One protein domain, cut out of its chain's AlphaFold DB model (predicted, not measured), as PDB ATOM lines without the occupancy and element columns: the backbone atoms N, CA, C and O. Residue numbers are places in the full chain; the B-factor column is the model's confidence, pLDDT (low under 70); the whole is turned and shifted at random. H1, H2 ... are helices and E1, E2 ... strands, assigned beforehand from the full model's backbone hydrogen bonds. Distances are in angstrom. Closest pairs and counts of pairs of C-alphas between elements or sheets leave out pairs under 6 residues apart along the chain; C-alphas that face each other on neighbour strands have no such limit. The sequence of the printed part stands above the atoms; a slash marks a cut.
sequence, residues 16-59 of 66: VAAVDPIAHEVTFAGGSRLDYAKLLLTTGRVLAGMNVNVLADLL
ATOM      1  N   VAL A  16     -64.477 -51.411  95.053       96.75
ATOM      2  CA  VAL A  16     -65.677 -52.160  95.455       96.75
ATOM      3  C   VAL A  16     -65.613 -53.566  94.858       96.75
ATOM      4  O   VAL A  16     -65.444 -53.717  93.649       96.75
ATOM      5  N   ALA A  17     -65.731 -54.585  95.708       97.50
ATOM      6  CA  ALA A  17     -65.664 -55.998  95.335       97.50
ATOM      7  C   ALA A  17     -67.047 -56.667  95.282       97.50
ATOM      8  O   ALA A  17     -67.242 -57.600  94.505       97.50
ATOM      9  N   ALA A  18     -68.005 -56.192  96.082       97.69
ATOM     10  CA  ALA A  18     -69.376 -56.690  96.070       97.69
ATOM     11  C   ALA A  18     -70.381 -55.583  96.403       97.69
ATOM     12  O   ALA A  18     -70.054 -54.606  97.079       97.69
ATOM     13  N   VAL A  19     -71.613 -55.774  95.934       98.12
ATOM     14  CA  VAL A  19     -72.779 -54.945  96.252       98.12
ATOM     15  C   VAL A  19     -73.870 -55.882  96.757       98.12
ATOM     16  O   VAL A  19     -74.184 -56.854  96.068       98.12
ATOM     17  N   ASP A  20     -74.441 -55.590  97.924       97.94
ATOM     18  CA  ASP A  20     -75.639 -56.237  98.461       97.94
ATOM     19  C   ASP A  20     -76.835 -55.275  98.328       97.94
ATOM     20  O   ASP A  20     -76.970 -54.334  99.117       97.94
ATOM     21  N   PRO A  21     -77.724 -55.481  97.338       97.81
ATOM     22  CA  PRO A  21     -78.867 -54.605  97.124       97.81
ATOM     23  C   PRO A  21     -80.005 -54.787  98.124       97.81
ATOM     24  O   PRO A  21     -80.891 -53.941  98.146       97.81
ATOM     25  N   ILE A  22     -80.026 -55.876  98.898       97.88
ATOM     26  CA  ILE A  22     -81.056 -56.115  99.917       97.88
ATOM     27  C   ILE A  22     -80.659 -55.415 101.211       97.88
ATOM     28  O   ILE A  22     -81.476 -54.710 101.800       97.88
ATOM     29  N   ALA A  23     -79.399 -55.568 101.619       97.94
ATOM     30  CA  ALA A  23     -78.847 -54.861 102.772       97.94
ATOM     31  C   ALA A  23     -78.538 -53.385 102.476       97.94
ATOM     32  O   ALA A  23     -78.344 -52.611 103.406       97.94
ATOM     33  N   HIS A  24     -78.517 -52.997 101.194       98.31
ATOM     34  CA  HIS A  24     -78.075 -51.686 100.728       98.31
ATOM     35  C   HIS A  24     -76.633 -51.362 101.163       98.31
ATOM     36  O   HIS A  24     -76.341 -50.287 101.687       98.31
ATOM     37  N   GLU A  25     -75.713 -52.292 100.912       98.50
ATOM     38  CA  GLU A  25     -74.317 -52.202 101.346       98.50
ATOM     39  C   GLU A  25     -73.352 -52.467 100.182       98.50
ATOM     40  O   GLU A  25     -73.626 -53.264  99.280       98.50
ATOM     41  N   VAL A  26     -72.183 -51.823 100.198       98.06
ATOM     42  CA  VAL A  26     -71.037 -52.209  99.365       98.06
ATOM     43  C   VAL A  26     -69.903 -52.758 100.221       98.06
ATOM     44  O   VAL A  26     -69.588 -52.218 101.279       98.06
ATOM     45  N   THR A  27     -69.247 -53.809  99.735       98.31
ATOM     46  CA  THR A  27     -68.028 -54.360 100.339       98.31
ATOM     47  C   THR A  27     -66.823 -53.987  99.484       98.31
ATOM     48  O   THR A  27     -66.800 -54.240  98.275       98.31
ATOM     49  N   PHE A  28     -65.801 -53.405 100.104       97.56
ATOM     50  CA  PHE A  28     -64.533 -53.086  99.451       97.56
ATOM     51  C   PHE A  28     -63.594 -54.295  99.434       97.56
ATOM     52  O   PHE A  28     -63.715 -55.205 100.251       97.56
ATOM     53  N   ALA A  29     -62.602 -54.292  98.542       97.56
ATOM     54  CA  ALA A  29     -61.622 -55.376  98.415       97.56
ATOM     55  C   ALA A  29     -60.840 -55.661  99.716       97.56
ATOM     56  O   ALA A  29     -60.403 -56.785  99.934       97.56
ATOM     57  N   GLY A  30     -60.701 -54.665 100.601       94.75
ATOM     58  CA  GLY A  30     -60.114 -54.826 101.937       94.75
ATOM     59  C   GLY A  30     -61.063 -55.403 102.999       94.75
ATOM     60  O   GLY A  30     -60.681 -55.491 104.160       94.75
ATOM     61  N   GLY A  31     -62.301 -55.753 102.636       96.25
ATOM     62  CA  GLY A  31     -63.317 -56.315 103.531       96.25
ATOM     63  C   GLY A  31     -64.131 -55.291 104.330       96.25
ATOM     64  O   GLY A  31     -65.078 -55.676 105.013       96.25
ATOM     65  N   SER A  32     -63.801 -53.996 104.251       96.94
ATOM     66  CA  SER A  32     -64.621 -52.937 104.846       96.94
ATOM     67  C   SER A  32     -65.944 -52.763 104.100       96.94
ATOM     68  O   SER A  32     -66.074 -53.140 102.932       96.94
ATOM     69  N   ARG A  33     -66.925 -52.177 104.788       97.62
ATOM     70  CA  ARG A  33     -68.301 -52.027 104.313       97.62
ATOM     71  C   ARG A  33     -68.771 -50.585 104.383       97.62
ATOM     72  O   ARG A  33     -68.253 -49.804 105.185       97.62
ATOM     73  N   LEU A  34     -69.722 -50.240 103.523       97.69
ATOM     74  CA  LEU A  34     -70.381 -48.940 103.514       97.69
ATOM     75  C   LEU A  34     -71.842 -49.088 103.093       97.69
ATOM     76  O   LEU A  34     -72.125 -49.593 102.006       97.69
ATOM     77  N   ASP A  35     -72.736 -48.572 103.928       98.12
ATOM     78  CA  ASP A  35     -74.165 -48.500 103.644       98.12
ATOM     79  C   ASP A  35     -74.475 -47.392 102.632       98.12
ATOM     80  O   ASP A  35     -73.826 -46.338 102.608       98.12
ATOM     81  N   TYR A  36     -75.508 -47.594 101.817       97.62
ATOM     82  CA  TYR A  36     -76.003 -46.585 100.889       97.62
ATOM     83  C   TYR A  36     -77.525 -46.449 100.937       97.62
ATOM     84  O   TYR A  36     -78.275 -47.409 101.007       97.62
ATOM     85  N   ALA A  37     -78.033 -45.227 100.789       97.69
ATOM     86  CA  ALA A  37     -79.459 -45.037 100.510       97.69
ATOM     87  C   ALA A  37     -79.765 -45.243  99.016       97.69
ATOM     88  O   ALA A  37     -80.809 -45.776  98.645       97.69
ATOM     89  N   LYS A  38     -78.844 -44.802  98.150       97.12
ATOM     90  CA  LYS A  38     -78.921 -44.920  96.689       97.12
ATOM     91  C   LYS A  38     -77.536 -45.215  96.125       97.12
ATOM     92  O   LYS A  38     -76.554 -44.665  96.614       97.12
ATOM     93  N   LEU A  39     -77.481 -46.031  95.073       96.25
ATOM     94  CA  LEU A  39     -76.241 -46.428  94.411       96.25
ATOM     95  C   LEU A  39     -76.287 -46.087  92.918       96.25
ATOM     96  O   LEU A  39     -77.237 -46.451  92.225       96.25
ATOM     97  N   LEU A  40     -75.240 -45.422  92.424       96.06
ATOM     98  CA  LEU A  40     -75.016 -45.178  91.001       96.06
ATOM     99  C   LEU A  40     -73.770 -45.946  90.546       96.06
ATOM    100  O   LEU A  40     -72.675 -45.713  91.053       96.06
ATOM    101  N   LEU A  41     -73.931 -46.843  89.573       93.69
ATOM    102  CA  LEU A  41     -72.823 -47.610  89.011       93.69
ATOM    103  C   LEU A  41     -72.215 -46.874  87.816       93.69
ATOM    104  O   LEU A  41     -72.822 -46.776  86.751       93.69
ATOM    105  N   THR A  42     -70.994 -46.378  87.999       94.38
ATOM    106  CA  THR A  42     -70.223 -45.637  86.987       94.38
ATOM    107  C   THR A  42     -68.865 -46.288  86.699       94.38
ATOM    108  O   THR A  42     -67.917 -45.620  86.302       94.38
ATOM    109  N   THR A  43     -68.757 -47.611  86.861       89.69
ATOM    110  CA  THR A  43     -67.500 -48.389  86.775       89.69
ATOM    111  C   THR A  43     -66.894 -48.497  85.368       89.69
ATOM    112  O   THR A  43     -65.887 -49.176  85.183       89.69
ATOM    113  N   GLY A  44     -67.500 -47.869  84.359       90.94
ATOM    114  CA  GLY A  44     -67.083 -48.008  82.964       90.94
ATOM    115  C   GLY A  44     -67.206 -49.449  82.453       90.94
ATOM    116  O   GLY A  44     -68.017 -50.237  82.944       90.94
ATOM    117  N   ARG A  45     -66.415 -49.797  81.434       87.75
ATOM    118  CA  ARG A  45     -66.331 -51.153  80.873       87.75
ATOM    119  C   ARG A  45     -64.880 -51.605  80.830       87.75
ATOM    120  O   ARG A  45     -63.999 -50.817  80.503       87.75
ATOM    121  N   VAL A  46     -64.660 -52.890  81.078       83.44
ATOM    122  CA  VAL A  46     -63.407 -53.564  80.734       83.44
ATOM    123  C   VAL A  46     -63.623 -54.283  79.410       83.44
ATOM    124  O   VAL A  46     -64.625 -54.974  79.228       83.44
ATOM    125  N   LEU A  47     -62.699 -54.104  78.472       82.00
ATOM    126  CA  LEU A  47     -62.706 -54.842  77.217       82.00
ATOM    127  C   LEU A  47     -62.052 -56.205  77.461       82.00
ATOM    128  O   LEU A  47     -60.848 -56.294  77.695       82.00
ATOM    129  N   ALA A  48     -62.857 -57.264  77.462       79.56
ATOM    130  CA  ALA A  48     -62.366 -58.619  77.666       79.56
ATOM    131  C   ALA A  48     -61.637 -59.134  76.414       79.56
ATOM    132  O   ALA A  48     -62.145 -59.009  75.301       79.56
ATOM    133  N   GLY A  49     -60.477 -59.767  76.608       72.00
ATOM    134  CA  GLY A  49     -59.895 -60.663  75.606       72.00
ATOM    135  C   GLY A  49     -59.182 -60.014  74.418       72.00
ATOM    136  O   GLY A  49     -58.995 -60.690  73.413       72.00
ATOM    137  N   MET A  50     -58.738 -58.756  74.506       67.94
ATOM    138  CA  MET A  50     -57.823 -58.218  73.489       67.94
ATOM    139  C   MET A  50     -56.438 -58.861  73.627       67.94
ATOM    140  O   MET A  50     -55.567 -58.371  74.342       67.94
ATOM    141  N   ASN A  51     -56.252 -59.993  72.951       74.44
ATOM    142  CA  ASN A  51     -54.953 -60.621  72.774       74.44
ATOM    143  C   ASN A  51     -54.210 -59.906  71.635       74.44
ATOM    144  O   ASN A  51     -54.618 -59.984  70.483       74.44
ATOM    145  N   VAL A  52     -53.124 -59.200  71.956       70.75
ATOM    146  CA  VAL A  52     -52.286 -58.490  70.970       70.75
ATOM    147  C   VAL A  52     -51.158 -59.359  70.400       70.75
ATOM    148  O   VAL A  52     -50.301 -58.860  69.670       70.75
ATOM    149  N   ASN A  53     -51.128 -60.661  70.707       75.56
ATOM    150  CA  ASN A  53     -50.184 -61.587  70.092       75.56
ATOM    151  C   ASN A  53     -50.655 -61.970  68.681       75.56
ATOM    152  O   ASN A  53     -51.215 -63.044  68.458       75.56
ATOM    153  N   VAL A  54     -50.384 -61.077  67.729       64.94
ATOM    154  CA  VAL A  54     -50.705 -61.241  66.303       64.94
ATOM    155  C   VAL A  54     -50.179 -62.573  65.747       64.94
ATOM    156  O   VAL A  54     -50.834 -63.187  64.915       64.94
ATOM    157  N   LEU A  55     -49.041 -63.081  66.235       66.75
ATOM    158  CA  LEU A  55     -48.479 -64.345  65.749       66.75
ATOM    159  C   LEU A  55     -49.371 -65.560  66.071       66.75
ATOM    160  O   LEU A  55     -49.441 -66.478  65.263       66.75
ATOM    161  N   ALA A  56     -50.070 -65.573  67.211       64.50
ATOM    162  CA  ALA A  56     -50.986 -66.661  67.573       64.50
ATOM    163  C   ALA A  56     -52.344 -66.560  66.852       64.50
ATOM    164  O   ALA A  56     -52.967 -67.583  66.579       64.50
ATOM    165  N   ASP A  57     -52.780 -65.342  66.525       65.38
ATOM    166  CA  ASP A  57     -54.030 -65.063  65.806       65.38
ATOM    167  C   ASP A  57     -53.919 -65.397  64.301       65.38
ATOM    168  O   ASP A  57     -54.817 -65.994  63.710       65.38
ATOM    169  N   LEU A  58     -52.763 -65.117  63.682       62.56
ATOM    170  CA  LEU A  58     -52.507 -65.405  62.261       62.56
ATOM    171  C   LEU A  58     -52.273 -66.892  61.944       62.56
ATOM    172  O   LEU A  58     -52.357 -67.289  60.783       62.56
ATOM    173  N   LEU A  59     -51.984 -67.719  62.953       70.00
ATOM    174  CA  LEU A  59     -51.758 -69.159  62.793       70.00
ATOM    175  C   LEU A  59     -53.039 -70.004  62.943       70.00
ATOM    176  O   LEU A  59     -52.912 -71.207  63.140       70.00
TER     177      LEU A  59
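AT A GLANCE: This is residues 16 to 59 of the 66 residues of an uncharacterized protein of Streptomyces rapamycinicus (strain ATCC 29253 / DSM 41530 / NRRL 5491 / AYB-994) (UniProt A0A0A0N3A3). Little regular structure: a small sheet makes a head at one end, and from it a long tail, residues 44 to 59 standing free, sticks out with the short helix H1. The 44 printed residues hold E1, E2, E3 and H1 in that order, 16 residues in all, class mixed. The sheet E1 - E2 - E3 is a meander, each strand the antiparallel neighbour of the one before. The whole is extended, radius of gyration of the C-alphas 17.7 A, spans 52 by 21 by 14 A.

IN THESE COORDINATES: E1, residues 16 to 20, begins at C-alpha 16 (-65.677, -52.160, 95.455) and measures 11.2 A from first to last C-alpha; E2, residues 25 to 28, 10.0 A; E3, residues 33 to 35, 6.9 A. H1, residues 54 to 57, measures 5.1 A and ends at C-alpha 57 (-54.030, -65.063, 65.806).

HOW THE PARTS SIT: Hairpin E1 and E2 has N 17 and O 27 within hydrogen-bond range, 2.8 A; hairpin E2 and E3 has N 26 and O 34, 2.9 A. H1, too short for an O i to N i+4 pair, is not on the sheet.

THE WHOLE: The printed part has no cut. The E3 to H1 link is long, 18 residues. Residues 50 and 54 to 58 have pLDDT under 70.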